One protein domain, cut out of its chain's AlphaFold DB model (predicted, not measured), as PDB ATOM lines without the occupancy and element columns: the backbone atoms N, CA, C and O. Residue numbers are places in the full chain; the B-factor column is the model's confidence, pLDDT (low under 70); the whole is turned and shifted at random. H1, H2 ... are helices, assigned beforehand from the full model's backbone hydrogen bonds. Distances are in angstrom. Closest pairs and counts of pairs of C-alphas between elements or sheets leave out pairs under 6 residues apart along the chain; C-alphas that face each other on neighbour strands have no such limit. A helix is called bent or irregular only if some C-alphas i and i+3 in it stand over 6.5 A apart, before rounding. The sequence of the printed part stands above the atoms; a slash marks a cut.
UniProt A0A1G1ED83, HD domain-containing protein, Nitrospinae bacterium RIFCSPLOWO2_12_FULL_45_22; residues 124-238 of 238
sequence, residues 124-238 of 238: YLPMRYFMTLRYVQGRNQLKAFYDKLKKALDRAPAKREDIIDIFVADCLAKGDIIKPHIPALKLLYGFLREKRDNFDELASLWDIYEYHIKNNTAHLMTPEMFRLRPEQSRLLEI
ATOM      1  N   TYR A 124     277.167 132.115 184.384       88.81
ATOM      2  CA  TYR A 124     277.906 130.957 183.869       88.81
ATOM      3  C   TYR A 124     278.788 131.285 182.655       88.81
ATOM      4  O   TYR A 124     279.532 130.428 182.165       88.81
ATOM      5  N   LEU A 125     278.728 132.521 182.141       88.88
ATOM      6  CA  LEU A 125     279.510 132.943 180.982       88.88
ATOM      7  C   LEU A 125     281.004 132.652 181.186       88.88
ATOM      8  O   LEU A 125     281.566 131.985 180.314       88.88
ATOM      9  N   PRO A 126     281.654 133.032 182.309       87.00
ATOM     10  CA  PRO A 126     283.077 132.764 182.493       87.00
ATOM     11  C   PRO A 126     283.382 131.270 182.661       87.00
ATOM     12  O   PRO A 126     284.449 130.831 182.237       87.00
ATOM     13  N   MET A 127     282.452 130.464 183.189       81.31
ATOM     14  CA  MET A 127     282.650 129.023 183.401       81.31
ATOM     15  C   MET A 127     282.923 128.272 182.095       81.31
ATOM     16  O   MET A 127     283.810 127.414 182.040       81.31
ATOM     17  N   ARG A 128     282.213 128.639 181.016       74.31
ATOM     18  CA  ARG A 128     282.416 128.068 179.667       74.31
ATOM     19  C   ARG A 128     283.858 128.220 179.189       74.31
ATOM     20  O   ARG A 128     284.355 127.388 178.436       74.31
ATOM     21  N   TYR A 129     284.525 129.269 179.652       73.19
ATOM     22  CA  TYR A 129     285.903 129.584 179.326       73.19
ATOM     23  C   TYR A 129     286.860 128.982 180.370       73.19
ATOM     24  O   TYR A 129     287.808 128.287 180.009       73.19
ATOM     25  N   PHE A 130     286.590 129.126 181.664       77.81
ATOM     26  CA  PHE A 130     287.432 128.608 182.746       77.81
ATOM     27  C   PHE A 130     287.815 127.131 182.591       77.81
ATOM     28  O   PHE A 130     288.986 126.771 182.717       77.81
ATOM     29  N   MET A 131     286.851 126.277 182.234       70.94
ATOM     30  CA  MET A 131     287.103 124.850 182.004       70.94
ATOM     31  C   MET A 131     288.113 124.607 180.874       70.94
ATOM     32  O   MET A 131     288.901 123.665 180.946       70.94
ATOM     33  N   THR A 132     288.117 125.467 179.852       72.12
ATOM     34  CA  THR A 132     289.013 125.353 178.691       72.12
ATOM     35  C   THR A 132     290.434 125.831 178.967       72.12
ATOM     36  O   THR A 132     291.358 125.357 178.311       72.12
ATOM     37  N   LEU A 133     290.635 126.691 179.976       73.19
ATOM     38  CA  LEU A 133     291.953 127.222 180.341       73.19
ATOM     39  C   LEU A 133     292.954 126.106 180.687       73.19
ATOM     40  O   LEU A 133     294.141 126.226 180.410       73.19
ATOM     41  N   ARG A 134     292.471 124.976 181.217       66.19
ATOM     42  CA  ARG A 134     293.289 123.789 181.531       66.19
ATOM     43  C   ARG A 134     293.934 123.132 180.312       66.19
ATOM     44  O   ARG A 134     294.917 122.417 180.458       66.19
ATOM     45  N   TYR A 135     293.358 123.346 179.135       75.00
ATOM     46  CA  TYR A 135     293.819 122.754 177.882       75.00
ATOM     47  C   TYR A 135     294.580 123.756 177.013       75.00
ATOM     48  O   TYR A 135     295.034 123.398 175.930       75.00
ATOM     49  N   VAL A 136     294.715 125.005 177.469       79.12
ATOM     50  CA  VAL A 136     295.464 126.039 176.760       79.12
ATOM     51  C   VAL A 136     296.947 125.678 176.769       79.12
ATOM     52  O   VAL A 136     297.578 125.593 177.820       79.12
ATOM     53  N   GLN A 137     297.506 125.479 175.578       78.00
ATOM     54  CA  GLN A 137     298.923 125.204 175.360       78.00
ATOM     55  C   GLN A 137     299.604 126.441 174.771       78.00
ATOM     56  O   GLN A 137     299.542 126.710 173.567       78.00
ATOM     57  N   GLY A 138     300.260 127.200 175.647       81.31
ATOM     58  CA  GLY A 138     301.060 128.365 175.288       81.31
ATOM     59  C   GLY A 138     300.269 129.648 175.005       81.31
ATOM     60  O   GLY A 138     299.037 129.693 174.937       81.31
ATOM     61  N   ARG A 139     301.024 130.735 174.815       85.06
ATOM     62  CA  ARG A 139     300.507 132.113 174.803       85.06
ATOM     63  C   ARG A 139     299.529 132.420 173.662       85.06
ATOM     64  O   ARG A 139     298.595 133.189 173.861       85.06
ATOM     65  N   ASN A 140     299.681 131.807 172.485       85.56
ATOM     66  CA  ASN A 140     298.766 132.047 171.356       85.56
ATOM     67  C   ASN A 140     297.346 131.543 171.649       85.56
ATOM     68  O   ASN A 140     296.364 132.228 171.356       85.56
ATOM     69  N   GLN A 141     297.231 130.357 172.255       85.75
ATOM     70  CA  GLN A 141     295.940 129.805 172.656       85.75
ATOM     71  C   GLN A 141     295.337 130.610 173.813       85.75
ATOM     72  O   GLN A 141     294.141 130.898 173.787       85.75
ATOM     73  N   LEU A 142     296.168 131.058 174.764       84.31
ATOM     74  CA  LEU A 142     295.753 131.950 175.848       84.31
ATOM     75  C   LEU A 142     295.201 133.278 175.317       84.31
ATOM     76  O   LEU A 142     294.180 133.758 175.803       84.31
ATOM     77  N   LYS A 143     295.834 133.860 174.293       85.62
ATOM     78  CA  LYS A 143     295.354 135.091 173.660       85.62
ATOM     79  C   LYS A 143     293.991 134.902 173.009       85.62
ATOM     80  O   LYS A 143     293.072 135.671 173.271       85.62
ATOM     81  N   ALA A 144     293.844 133.862 172.190       84.88
ATOM     82  CA  ALA A 144     292.576 133.569 171.526       84.88
ATOM     83  C   ALA A 144     291.454 133.280 172.536       84.88
ATOM     84  O   ALA A 144     290.301 133.664 172.327       84.88
ATOM     85  N   PHE A 145     291.799 132.608 173.635       83.88
ATOM     86  CA  PHE A 145     290.926 132.397 174.780       83.88
ATOM     87  C   PHE A 145     290.485 133.725 175.412       83.88
ATOM     88  O   PHE A 145     289.284 133.985 175.524       83.88
ATOM     89  N   TYR A 146     291.450 134.580 175.763       81.62
ATOM     90  CA  TYR A 146     291.205 135.874 176.389       81.62
ATOM     91  C   TYR A 146     290.326 136.772 175.519       81.62
ATOM     92  O   TYR A 146     289.306 137.266 175.993       81.62
ATOM     93  N   ASP A 147     290.653 136.919 174.234       85.00
ATOM     94  CA  ASP A 147     289.917 137.792 173.317       85.00
ATOM     95  C   ASP A 147     288.438 137.368 173.200       85.00
ATOM     96  O   ASP A 147     287.540 138.214 173.136       85.00
ATOM     97  N   LYS A 148     288.158 136.054 173.221       86.06
ATOM     98  CA  LYS A 148     286.785 135.523 173.208       86.06
ATOM     99  C   LYS A 148     286.041 135.829 174.505       86.06
ATOM    100  O   LYS A 148     284.912 136.314 174.436       86.06
ATOM    101  N   LEU A 149     286.654 135.560 175.658       85.25
ATOM    102  CA  LEU A 149     286.045 135.821 176.964       85.25
ATOM    103  C   LEU A 149     285.803 137.321 177.169       85.25
ATOM    104  O   LEU A 149     284.701 137.722 177.533       85.25
ATOM    105  N   LYS A 150     286.793 138.161 176.850       84.19
ATOM    106  CA  LYS A 150     286.689 139.621 176.907       84.19
ATOM    107  C   LYS A 150     285.523 140.127 176.066       84.19
ATOM    108  O   LYS A 150     284.681 140.855 176.580       84.19
ATOM    109  N   LYS A 151     285.439 139.699 174.802       86.75
ATOM    110  CA  LYS A 151     284.354 140.076 173.886       86.75
ATOM    111  C   LYS A 151     282.985 139.611 174.380       86.75
ATOM    112  O   LYS A 151     281.999 140.305 174.154       86.75
ATOM    113  N   ALA A 152     282.916 138.445 175.017       87.44
ATOM    114  CA  ALA A 152     281.683 137.944 175.608       87.44
ATOM    115  C   ALA A 152     281.260 138.799 176.817       87.44
ATOM    116  O   ALA A 152     280.111 139.220 176.882       87.44
ATOM    117  N   LEU A 153     282.199 139.134 177.709       87.88
ATOM    118  CA  LEU A 153     281.962 140.010 178.861       87.88
ATOM    119  C   LEU A 153     281.625 141.454 178.449       87.88
ATOM    120  O   LEU A 153     280.776 142.068 179.073       87.88
ATOM    121  N   ASP A 154     282.264 141.993 177.403       86.50
ATOM    122  CA  ASP A 154     281.997 143.343 176.866       86.50
ATOM    123  C   ASP A 154     280.590 143.470 176.252       86.50
ATOM    124  O   ASP A 154     280.074 144.574 176.109       86.50
ATOM    125  N   ARG A 155     279.980 142.351 175.842       89.88
ATOM    126  CA  ARG A 155     278.640 142.309 175.231       89.88
ATOM    127  C   ARG A 155     277.536 141.940 176.214       89.88
ATOM    128  O   ARG A 155     276.369 141.973 175.829       89.88
ATOM    129  N   ALA A 156     277.895 141.513 177.419       91.62
ATOM    130  CA  ALA A 156     276.921 141.118 178.417       91.62
ATOM    131  C   ALA A 156     276.138 142.352 178.907       91.62
ATOM    132  O   ALA A 156     276.724 143.429 179.026       91.62
ATOM    133  N   PRO A 157     274.830 142.216 179.184       93.50
ATOM    134  CA  PRO A 157     274.027 143.314 179.721       93.50
ATOM    135  C   PRO A 157     274.421 143.680 181.163       93.50
ATOM    136  O   PRO A 157     274.389 144.850 181.529       93.50
ATOM    137  N   ALA A 158     274.872 142.700 181.956       93.50
ATOM    138  CA  ALA A 158     275.346 142.919 183.319       93.50
ATOM    139  C   ALA A 158     276.778 143.477 183.365       93.50
ATOM    140  O   ALA A 158     277.603 143.234 182.477       93.50
ATOM    141  N   LYS A 159     277.113 144.186 184.450       90.94
ATOM    142  CA  LYS A 159     278.469 144.710 184.652       90.94
ATOM    143  C   LYS A 159     279.462 143.555 184.747       90.94
ATOM    144  O   LYS A 159     279.251 142.579 185.463       90.94
ATOM    145  N   ARG A 160     280.600 143.710 184.067       88.88
ATOM    146  CA  ARG A 160     281.693 142.727 184.063       88.88
ATOM    147  C   ARG A 160     282.103 142.293 185.475       88.88
ATOM    148  O   ARG A 160     282.314 141.108 185.695       88.88
ATOM    149  N   GLU A 161     282.245 143.244 186.392       88.38
ATOM    150  CA  GLU A 161     282.652 142.981 187.778       88.38
ATOM    151  C   GLU A 161     281.669 142.063 188.508       88.38
ATOM    152  O   GLU A 161     282.108 141.095 189.120       88.38
ATOM    153  N   ASP A 162     280.361 142.275 188.342       93.06
ATOM    154  CA  ASP A 162     279.333 141.430 188.950       93.06
ATOM    155  C   ASP A 162     279.338 140.018 188.356       93.06
ATOM    156  O   ASP A 162     279.284 139.047 189.103       93.06
ATOM    157  N   ILE A 163     279.472 139.888 187.027       93.00
ATOM    158  CA  ILE A 163     279.561 138.581 186.348       93.00
ATOM    159  C   ILE A 163     280.760 137.779 186.869       93.00
ATOM    160  O   ILE A 163     280.675 136.565 187.046       93.00
ATOM    161  N   ILE A 164     281.893 138.444 187.094       89.94
ATOM    162  CA  ILE A 164     283.107 137.795 187.588       89.94
ATOM    163  C   ILE A 164     282.969 137.443 189.067       89.94
ATOM    164  O   ILE A 164     283.328 136.331 189.450       89.94
ATOM    165  N   ASP A 165     282.457 138.360 189.890       91.62
ATOM    166  CA  ASP A 165     282.322 138.151 191.331       91.62
ATOM    167  C   ASP A 165     281.337 136.997 191.628       91.62
ATOM    168  O   ASP A 165     281.673 136.114 192.419       91.62
ATOM    169  N   ILE A 166     280.195 136.904 190.924       94.94
ATOM    170  CA  ILE A 166     279.274 135.757 191.063       94.94
ATOM    171  C   ILE A 166     279.870 134.448 190.548       94.94
ATOM    172  O   ILE A 166     279.686 133.406 191.168       94.94
ATOM    173  N   PHE A 167     280.635 134.484 189.456       92.88
ATOM    174  CA  PHE A 167     281.318 133.301 188.936       92.88
ATOM    175  C   PHE A 167     282.368 132.761 189.920       92.88
ATOM    176  O   PHE A 167     282.495 131.548 190.096       92.88
ATOM    177  N   VAL A 168     283.131 133.648 190.563       90.81
ATOM    178  CA  VAL A 168     284.138 133.260 191.563       90.81
ATOM    179  C   VAL A 168     283.466 132.684 192.801       90.81
ATOM    180  O   VAL A 168     283.900 131.637 193.282       90.81
ATOM    181  N   ALA A 169     282.384 133.305 193.272       92.62
ATOM    182  CA  ALA A 169     281.587 132.773 194.369       92.62
ATOM    183  C   ALA A 169     280.992 131.389 194.046       92.62
ATOM    184  O   ALA A 169     281.130 130.477 194.861       92.62
ATOM    185  N   ASP A 170     280.437 131.196 192.843       93.31
ATOM    186  CA  ASP A 170     279.939 129.900 192.354       93.31
ATOM    187  C   ASP A 170     281.048 128.837 192.320       93.31
ATOM    188  O   ASP A 170     280.858 127.701 192.752       93.31
ATOM    189  N   CYS A 171     282.251 129.195 191.860       89.94
ATOM    190  CA  CYS A 171     283.392 128.281 191.872       89.94
ATOM    191  C   CYS A 171     283.774 127.859 193.293       89.94
ATOM    192  O   CYS A 171     283.987 126.675 193.544       89.94
ATOM    193  N   LEU A 172     283.860 128.815 194.218       88.75
ATOM    194  CA  LEU A 172     284.253 128.561 195.603       88.75
ATOM    195  C   LEU A 172     283.197 127.790 196.394       88.75
ATOM    196  O   LEU A 172     283.543 127.025 197.295       88.75
ATOM    197  N   ALA A 173     281.925 127.928 196.027       90.62
ATOM    198  CA  ALA A 173     280.832 127.159 196.607       90.62
ATOM    199  C   ALA A 173     280.896 125.654 196.289       90.62
ATOM    200  O   ALA A 173     280.241 124.859 196.954       90.62
ATOM    201  N   LYS A 174     281.749 125.226 195.351       87.31
ATOM    202  CA  LYS A 174     281.971 123.799 195.048       87.31
ATOM    203  C   LYS A 174     282.857 123.082 196.072       87.31
ATOM    204  O   LYS A 174     283.099 121.885 195.930       87.31
ATOM    205  N   GLY A 175     283.370 123.792 197.079       82.56
ATOM    206  CA  GLY A 175     284.176 123.206 198.149       82.56
ATOM    207  C   GLY A 175     285.463 122.563 197.629       82.56
ATOM    208  O   GLY A 175     286.140 123.117 196.766       82.56
ATOM    209  N   ASP A 176     285.810 121.379 198.132       80.06
ATOM    210  CA  ASP A 176     287.104 120.738 197.857       80.06
ATOM    211  C   ASP A 176     287.370 120.457 196.370       80.06
ATOM    212  O   ASP A 176     288.528 120.456 195.942       80.06
ATOM    213  N   ILE A 177     286.320 120.303 195.556       79.44
ATOM    214  CA  ILE A 177     286.447 120.075 194.109       79.44
ATOM    215  C   ILE A 177     287.130 121.252 193.402       79.44
ATOM    216  O   ILE A 177     287.792 121.056 192.380       79.44
ATOM    217  N   ILE A 178     287.022 122.477 193.932       80.62
ATOM    218  CA  ILE A 178     287.649 123.647 193.306       80.62
ATOM    219  C   ILE A 178     289.132 123.798 193.652       80.62
ATOM    220  O   ILE A 178     289.834 124.503 192.931       80.62
ATOM    221  N   LYS A 179     289.646 123.130 194.696       80.69
ATOM    222  CA  LYS A 179     291.030 123.314 195.183       80.69
ATOM    223  C   LYS A 179     292.097 123.155 194.091       80.69
ATOM    224  O   LYS A 179     292.938 124.049 193.963       80.69
ATOM    225  N   PRO A 180     292.049 122.129 193.216       77.38
ATOM    226  CA  PRO A 180     293.003 122.000 192.109       77.38
ATOM    227  C   PRO A 180     292.911 123.131 191.072       77.38
ATOM    228  O   PRO A 180     293.792 123.287 190.229       77.38
ATOM    229  N   HIS A 181     291.826 123.904 191.092       78.69
ATOM    230  CA  HIS A 181     291.525 124.968 190.141       78.69
ATOM    231  C   HIS A 181     291.717 126.377 190.719       78.69
ATOM    232  O   HIS A 181     291.680 127.342 189.954       78.69
ATOM    233  N   ILE A 182     291.986 126.512 192.023       79.75
ATOM    234  CA  ILE A 182     292.259 127.799 192.682       79.75
ATOM    235  C   ILE A 182     293.375 128.591 191.982       79.75
ATOM    236  O   ILE A 182     293.172 129.777 191.731       79.75
ATOM    237  N   PRO A 183     294.513 127.991 191.582       77.31
ATOM    238  CA  PRO A 183     295.516 128.662 190.755       77.31
ATOM    239  C   PRO A 183     294.980 129.378 189.509       77.31
ATOM    240  O   PRO A 183     295.258 130.553 189.280       77.31
ATOM    241  N   ALA A 184     294.179 128.669 188.713       78.12
ATOM    242  CA  ALA A 184     293.571 129.202 187.503       78.12
ATOM    243  C   ALA A 184     292.530 130.281 187.836       78.12
ATOM    244  O   ALA A 184     292.409 131.276 187.121       78.12
ATOM    245  N   LEU A 185     291.795 130.101 188.939       80.94
ATOM    246  CA  LEU A 185     290.812 131.065 189.415       80.94
ATOM    247  C   LEU A 185     291.483 132.369 189.870       80.94
ATOM    248  O   LEU A 185     291.009 133.433 189.492       80.94
ATOM    249  N   LYS A 186     292.618 132.305 190.585       77.19
ATOM    250  CA  LYS A 186     293.429 133.476 190.982       77.19
ATOM    251  C   LYS A 186     293.877 134.288 189.767       77.19
ATOM    252  O   LYS A 186     293.679 135.503 189.741       77.19
ATOM    253  N   LEU A 187     294.410 133.608 188.747       74.31
ATOM    254  CA  LEU A 187     294.832 134.227 187.490       74.31
ATOM    255  C   LEU A 187     293.680 134.984 186.814       74.31
ATOM    256  O   LEU A 187     293.823 136.153 186.460       74.31
ATOM    257  N   LEU A 188     292.532 134.323 186.645       75.06
ATOM    258  CA  LEU A 188     291.379 134.932 185.985       75.06
ATOM    259  C   LEU A 188     290.747 136.033 186.833       75.06
ATOM    260  O   LEU A 188     290.328 137.046 186.283       75.06
ATOM    261  N   TYR A 189     290.682 135.867 188.152       78.44
ATOM    262  CA  TYR A 189     290.006 136.819 189.021       78.44
ATOM    263  C   TYR A 189     290.728 138.167 189.072       78.44
ATOM    264  O   TYR A 189     290.103 139.204 188.842       78.44
ATOM    265  N   GLY A 190     292.049 138.156 189.286       68.19
ATOM    266  CA  GLY A 190     292.852 139.382 189.299       68.19
ATOM    267  C   GLY A 190     292.871 140.081 187.940       68.19
ATOM    268  O   GLY A 190     292.786 141.306 187.861       68.19
ATOM    269  N   PHE A 191     292.915 139.305 186.856       70.44
ATOM    270  CA  PHE A 191     293.031 139.862 185.514       70.44
ATOM    271  C   PHE A 191     291.701 140.369 184.938       70.44
ATOM    272  O   PHE A 191     291.626 141.482 184.416       70.44
ATOM    273  N   LEU A 192     290.628 139.577 185.038       70.69
ATOM    274  CA  LEU A 192     289.345 139.907 184.415       70.69
ATOM    275  C   LEU A 192     288.619 141.039 185.148       70.69
ATOM    276  O   LEU A 192     287.908 141.819 184.509       70.69
ATOM    277  N   ARG A 193     288.767 141.127 186.477       71.00
ATOM    278  CA  ARG A 193     287.999 142.077 187.292       71.00
ATOM    279  C   ARG A 193     288.490 143.512 187.142       71.00
ATOM    280  O   ARG A 193     287.676 144.421 187.040       71.00
ATOM    281  N   GLU A 194     289.799 143.731 187.062       65.25
ATOM    282  CA  GLU A 194     290.382 145.081 187.113       65.25
ATOM    283  C   GLU A 194     290.443 145.831 185.769       65.25
ATOM    284  O   GLU A 194     291.130 146.842 185.659       65.25
ATOM    285  N   LYS A 195     289.729 145.378 184.723       57.44
ATOM    286  CA  LYS A 195     289.806 145.965 183.363       57.44
ATOM    287  C   LYS A 195     291.255 146.181 182.890       57.44
ATOM    288  O   LYS A 195     291.531 147.123 182.145       57.44
ATOM    289  N   ARG A 196     292.185 145.317 183.301       61.81
ATOM    290  CA  ARG A 196     293.565 145.375 182.821       61.81
ATOM    291  C   ARG A 196     293.562 144.866 181.391       61.81
ATOM    292  O   ARG A 196     293.662 143.673 181.145       61.81
ATOM    293  N   ASP A 197     293.375 145.774 180.439       63.94
ATOM    294  CA  ASP A 197     293.295 145.425 179.021       63.94
ATOM    295  C   ASP A 197     294.697 145.225 178.418       63.94
ATOM    296  O   ASP A 197     295.058 145.786 177.386       63.94
ATOM    297  N   ASN A 198     295.527 144.462 179.132       75.88
ATOM    298  CA  ASN A 198     296.932 144.259 178.833       75.88
ATOM    299  C   ASN A 198     297.234 142.762 178.753       75.88
ATOM    300  O   ASN A 198     297.433 142.083 179.761       75.88
ATOM    301  N   PHE A 199     297.282 142.245 177.526       80.62
ATOM    302  CA  PHE A 199     297.608 140.844 177.295       80.62
ATOM    303  C   PHE A 199     299.025 140.478 177.762       80.62
ATOM    304  O   PHE A 199     299.223 139.353 178.209       80.62
ATOM    305  N   ASP A 200     299.993 141.397 177.720       81.12
ATOM    306  CA  ASP A 200     301.367 141.111 178.158       81.12
ATOM    307  C   ASP A 200     301.430 140.854 179.670       81.12
ATOM    308  O   ASP A 200     302.192 140.006 180.145       81.12
ATOM    309  N   GLU A 201     300.571 141.533 180.432       78.81
ATOM    310  CA  GLU A 201     300.408 141.274 181.859       78.81
ATOM    311  C   GLU A 201     299.784 139.894 182.110       78.81
ATOM    312  O   GLU A 201     300.318 139.124 182.908       78.81
ATOM    313  N   LEU A 202     298.716 139.535 181.384       79.88
ATOM    314  CA  LEU A 202     298.139 138.186 181.455       79.88
ATOM    315  C   LEU A 202     299.157 137.111 181.074       79.88
ATOM    316  O   LEU A 202     299.225 136.081 181.736       79.88
ATOM    317  N   ALA A 203     299.938 137.339 180.018       82.88
ATOM    318  CA  ALA A 203     300.959 136.408 179.561       82.88
ATOM    319  C   ALA A 203     302.033 136.192 180.635       82.88
ATOM    320  O   ALA A 203     302.405 135.053 180.894       82.88
ATOM    321  N   SER A 204     302.455 137.259 181.318       82.94
ATOM    322  CA  SER A 204     303.423 137.172 182.418       82.94
ATOM    323  C   SER A 204     302.875 136.367 183.602       82.94
ATOM    324  O   SER A 204     303.557 135.491 184.134       82.94
ATOM    325  N   LEU A 205     301.621 136.616 183.998       80.88
ATOM    326  CA  LEU A 205     300.958 135.852 185.062       80.88
ATOM    327  C   LEU A 205     300.717 134.388 184.658       80.88
ATOM    328  O   LEU A 205     300.799 133.484 185.490       80.88
ATOM    329  N   TRP A 206     300.450 134.143 183.374       82.94
ATOM    330  CA  TRP A 206     300.320 132.802 182.820       82.94
ATOM    331  C   TRP A 206     301.635 132.035 182.848       82.94
ATOM    332  O   TRP A 206     301.621 130.862 183.197       82.94
ATOM    333  N   ASP A 207     302.766 132.665 182.530       85.00
ATOM    334  CA  ASP A 207     304.062 131.984 182.585       85.00
ATOM    335  C   ASP A 207     304.398 131.537 184.018       85.00
ATOM    336  O   ASP A 207     304.908 130.433 184.211       85.00
ATOM    337  N   ILE A 208     304.061 132.357 185.025       82.06
ATOM    338  CA  ILE A 208     304.178 131.995 186.449       82.06
ATOM    339  C   ILE A 208     303.303 130.771 186.744       82.06
ATOM    340  O   ILE A 208     303.787 129.771 187.278       82.06
ATOM    341  N   TYR A 209     302.027 130.822 186.353       83.19
ATOM    342  CA  TYR A 209     301.098 129.704 186.510       83.19
ATOM    343  C   TYR A 209     301.618 128.424 185.831       83.19
ATOM    344  O   TYR A 209     301.715 127.376 186.468       83.19
ATOM    345  N   GLU A 210     302.011 128.498 184.559       83.75
ATOM    346  CA  GLU A 210     302.480 127.360 183.768       83.75
ATOM    347  C   GLU A 210     303.762 126.757 184.355       83.75
ATOM    348  O   GLU A 210     303.890 125.532 184.418       83.75
ATOM    349  N   TYR A 211     304.684 127.593 184.847       86.81
ATOM    350  CA  TYR A 211     305.876 127.144 185.559       86.81
ATOM    351  C   TYR A 211     305.511 126.330 186.806       86.81
ATOM    352  O   TYR A 211     305.988 125.204 186.966       86.81
ATOM    353  N   HIS A 212     304.643 126.853 187.672       83.75
ATOM    354  CA  HIS A 212     304.288 126.177 188.921       83.75
ATOM    355  C   HIS A 212     303.488 124.890 188.699       83.75
ATOM    356  O   HIS A 212     303.718 123.896 189.392       83.75
ATOM    357  N   ILE A 213     302.593 124.869 187.708       82.44
ATOM    358  CA  ILE A 213     301.848 123.660 187.343       82.44
ATOM    359  C   ILE A 213     302.792 122.586 186.787       82.44
ATOM    360  O   ILE A 213     302.740 121.445 187.245       82.44
ATOM    361  N   LYS A 214     303.703 122.934 185.864       84.75
ATOM    362  CA  LYS A 214     304.673 121.976 185.292       84.75
ATOM    363  C   LYS A 214     305.619 121.382 186.334       84.75
ATOM    364  O   LYS A 214     306.003 120.225 186.206       84.75
ATOM    365  N   ASN A 215     305.992 122.161 187.348       85.31
ATOM    366  CA  ASN A 215     306.939 121.743 188.382       85.31
ATOM    367  C   ASN A 215     306.265 121.168 189.641       85.31
ATOM    368  O   ASN A 215     306.954 120.893 190.619       85.31
ATOM    369  N   ASN A 216     304.938 120.984 189.645       81.94
ATOM    370  CA  ASN A 216     304.174 120.526 190.812       81.94
ATOM    371  C   ASN A 216     304.380 121.399 192.074       81.94
ATOM    372  O   ASN A 216     304.361 120.925 193.210       81.94
ATOM    373  N   THR A 217     304.571 122.704 191.879       84.25
ATOM    374  CA  THR A 217     304.793 123.696 192.942       84.25
ATOM    375  C   THR A 217     303.626 124.672 193.072       84.25
ATOM    376  O   THR A 217     303.796 125.800 193.526       84.25
ATOM    377  N   ALA A 218     302.416 124.248 192.695       77.81
ATOM    378  CA  ALA A 218     301.228 125.102 192.714       77.81
ATOM    379  C   ALA A 218     300.890 125.663 194.112       77.81
ATOM    380  O   ALA A 218     300.372 126.768 194.235       77.81
ATOM    381  N   HIS A 219     301.235 124.927 195.170       77.06
ATOM    382  CA  HIS A 219     301.070 125.350 196.562       77.06
ATOM    383  C   HIS A 219     301.949 126.555 196.953       77.06
ATOM    384  O   HIS A 219     301.694 127.176 197.978       77.06
ATOM    385  N   LEU A 220     302.964 126.902 196.151       79.31
ATOM    386  CA  LEU A 220     303.823 128.072 196.373       79.31
ATOM    387  C   LEU A 220     303.257 129.358 195.755       79.31
ATOM    388  O   LEU A 220     303.827 130.430 195.954       79.31
ATOM    389  N   MET A 221     302.165 129.274 194.990       77.69
ATOM    390  CA  MET A 221     301.578 130.441 194.340       77.69
ATOM    391  C   MET A 221     300.756 131.272 195.322       77.69
ATOM    392  O   MET A 221     299.649 130.890 195.726       77.69
ATOM    393  N   THR A 222     301.277 132.448 195.662       76.00
ATOM    394  CA  THR A 222     300.605 133.364 196.583       76.00
ATOM    395  C   THR A 222     299.644 134.297 195.839       76.00
ATOM    396  O   THR A 222     299.832 134.576 194.650       76.00
ATOM    397  N   PRO A 223     298.583 134.791 196.492       71.06
ATOM    398  CA  PRO A 223     297.687 135.779 195.893       71.06
ATOM    399  C   PRO A 223     298.377 137.066 195.405       71.06
ATOM    400  O   PRO A 223     297.950 137.649 194.405       71.06
ATOM    401  N   GLU A 224     299.470 137.486 196.050       72.12
ATOM    402  CA  GLU A 224     300.262 138.664 195.665       72.12
ATOM    403  C   GLU A 224     300.905 138.492 194.287       72.12
ATOM    404  O   GLU A 224     300.993 139.461 193.530       72.12
ATOM    405  N   MET A 225     301.285 137.260 193.919       75.06
ATOM    406  CA  MET A 225     301.801 136.954 192.578       75.06
ATOM    407  C   MET A 225     300.781 137.295 191.486       75.06
ATOM    408  O   MET A 225     301.171 137.636 190.373       75.06
ATOM    409  N   PHE A 226     299.484 137.270 191.814       72.00
ATOM    410  CA  PHE A 226     298.378 137.623 190.919       72.00
ATOM    411  C   PHE A 226     297.800 139.016 191.187       72.00
ATOM    412  O   PHE A 226     296.784 139.380 190.595       72.00
ATOM    413  N   ARG A 227     298.454 139.816 192.046       70.88
ATOM    414  CA  ARG A 227     298.058 141.191 192.396       70.88
ATOM    415  C   ARG A 227     296.608 141.283 192.887       70.88
ATOM    416  O   ARG A 227     295.900 142.228 192.544       70.88
ATOM    417  N   LEU A 228     296.173 140.283 193.651       70.25
ATOM    418  CA  LEU A 228     294.860 140.269 194.286       70.25
ATOM    419  C   LEU A 228     294.835 141.236 195.477       70.25
ATOM    420  O   LEU A 228     295.819 141.370 196.205       70.25
ATOM    421  N   ARG A 229     293.704 141.918 195.683       69.69
ATOM    422  CA  ARG A 229     293.484 142.755 196.872       69.69
ATOM    423  C   ARG A 229     293.387 141.864 198.123       69.69
ATOM    424  O   ARG A 229     292.924 140.730 198.004       69.69
ATOM    425  N   PRO A 230     293.751 142.340 199.327       71.06
ATOM    426  CA  PRO A 230     293.817 141.500 200.529       71.06
ATOM    427  C   PRO A 230     292.537 140.719 200.870       71.06
ATOM    428  O   PRO A 230     292.607 139.638 201.449       71.06
ATOM    429  N   GLU A 231     291.360 141.256 200.557       68.06
ATOM    430  CA  GLU A 231     290.077 140.571 200.739       68.06
ATOM    431  C   GLU A 231     289.838 139.454 199.709       68.06
ATOM    432  O   GLU A 231     289.235 138.435 200.030       68.06
ATOM    433  N   GLN A 232     290.374 139.605 198.496       69.00
ATOM    434  CA  GLN A 232     290.329 138.597 197.437       69.00
ATOM    435  C   GLN A 232     291.327 137.470 197.711       69.00
ATOM    436  O   GLN A 232     291.017 136.300 197.499       69.00
ATOM    437  N   SER A 233     292.511 137.830 198.214       69.12
ATOM    438  CA  SER A 233     293.548 136.894 198.647       69.12
ATOM    439  C   SER A 233     293.023 135.948 199.718       69.12
ATOM    440  O   SER A 233     293.038 134.739 199.512       69.12
ATOM    441  N   ARG A 234     292.426 136.496 200.786       72.06
ATOM    442  CA  ARG A 234     291.837 135.717 201.889       72.06
ATOM    443  C   ARG A 234     290.761 134.731 201.435       72.06
ATOM    444  O   ARG A 234     290.657 133.638 201.978       72.06
ATOM    445  N   LEU A 235     289.964 135.102 200.434       70.06
ATOM    446  CA  LEU A 235     288.916 134.246 199.876       70.06
ATOM    447  C   LEU A 235     289.484 133.065 199.061       70.06
ATOM    448  O   LEU A 235     288.831 132.035 198.922       70.06
ATOM    449  N   LEU A 236     290.691 133.220 198.509       69.44
ATOM    450  CA  LEU A 236     291.363 132.264 197.619       69.44
ATOM    451  C   LEU A 236     292.546 131.539 198.298       69.44
ATOM    452  O   LEU A 236     293.348 130.888 197.622       69.44
ATOM    453  N   GLU A 237     292.672 131.677 199.618       66.12
ATOM    454  CA  GLU A 237     293.631 130.975 200.489       66.12
ATOM    455  C   GLU A 237     293.035 129.722 201.165       66.12
ATOM    456  O   GLU A 237     293.749 129.024 201.882       66.12
ATOM    457  N   ILE A 238     291.746 129.443 200.922       53.94
ATOM    458  CA  ILE A 238     290.970 128.285 201.417       53.94
ATOM    459  C   ILE A 238     291.349 127.003 200.656       53.94
ATOM    460  O   ILE A 238     291.399 125.914 201.279       53.94
TER     461      ILE A 238
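Overview. This is residues 124 to 238 of the 238 residues of the protein "HD domain-containing protein" of Nitrospinae bacterium RIFCSPLOWO2_12_FULL_45_22 (UniProt A0A1G1ED83). Three helices, H3, H4 and H5, lie side by side in a row with the kinked H4 in the middle; the hairpin of H1 and H2 crosses over one side of this row, and the short H6 and H7 lie over the other side. The printed part has 115 residues with seven named helices, H1 to H7 in that order, and no named strand: the class is all helix. It is compact, with a radius of gyration of the C-alphas of 13.2 A and spans of 38 by 31 by 23 A.

Arrangement. H1, residues 125 to 133, and H2, residues 139 to 154, form a helical hairpin: they touch at Tyr 129 and Leu 149, their closest C-alphas, 6.7 A apart, at a shallow tilt of 5 degrees, opposite ways. H3, residues 160 to 172, touches H1 with residues 163 to 167 alone, at a steep tilt of 61 degrees; the closest C-alphas, of Pro 126 and Phe 167, are 6.7 A apart. H2 and H3 only just touch, with 3 pairs of C-alphas within 8 A, and only at the corner. H4, residues 175 to 193, is the hub, touching four helices. With H3 it forms a hairpin at a shallow tilt of 15 degrees, the C-alphas of Glu 161 and Arg 193 being closest at 5.4 A. H1 and H4 only just touch, with 3 pairs within 8 A, about perpendicular at 73 degrees. H5, residues 199 to 214, forms a hairpin with H4 at 23 degrees, closest at Phe 191 and Leu 202, their C-alphas 6.7 A apart; H3 and H5 are apart. H6, residues 223 to 226, touches H4, the C-alphas of Leu 187 and Phe 226 closest at 6.0 A. H7, residues 230 to 235, touches no helix but is near H4. In H2, H3, H5 and H7 every O i to N i+4 pair is within hydrogen-bond range, against 3 of 5 in H1 and 10 of 15 in H4; H6 is too short for such a pair.

Along the chain. H1 begins at C-alpha 125, (279.510, 132.943, 180.982), and is 13.7 A long. H2 is 21.7 A, H3 18.4 A and H5 21.7 A long. H4, 22.1 A, is irregular, with C-alphas 180 and 183 7.2 A apart and a kink of 74 degrees near residue 182. H7 ends at C-alpha 235, (288.916, 134.246, 199.876).

Size, cuts and confidence. The C-alphas of Pro 157 and Asn 215 are the two farthest apart, at 40.3 A. The printed part has no cut and no long link. Mean pLDDT of the printed part is 80.1; 13 residues are under 70, among them 194 to 197 and 236 to 238.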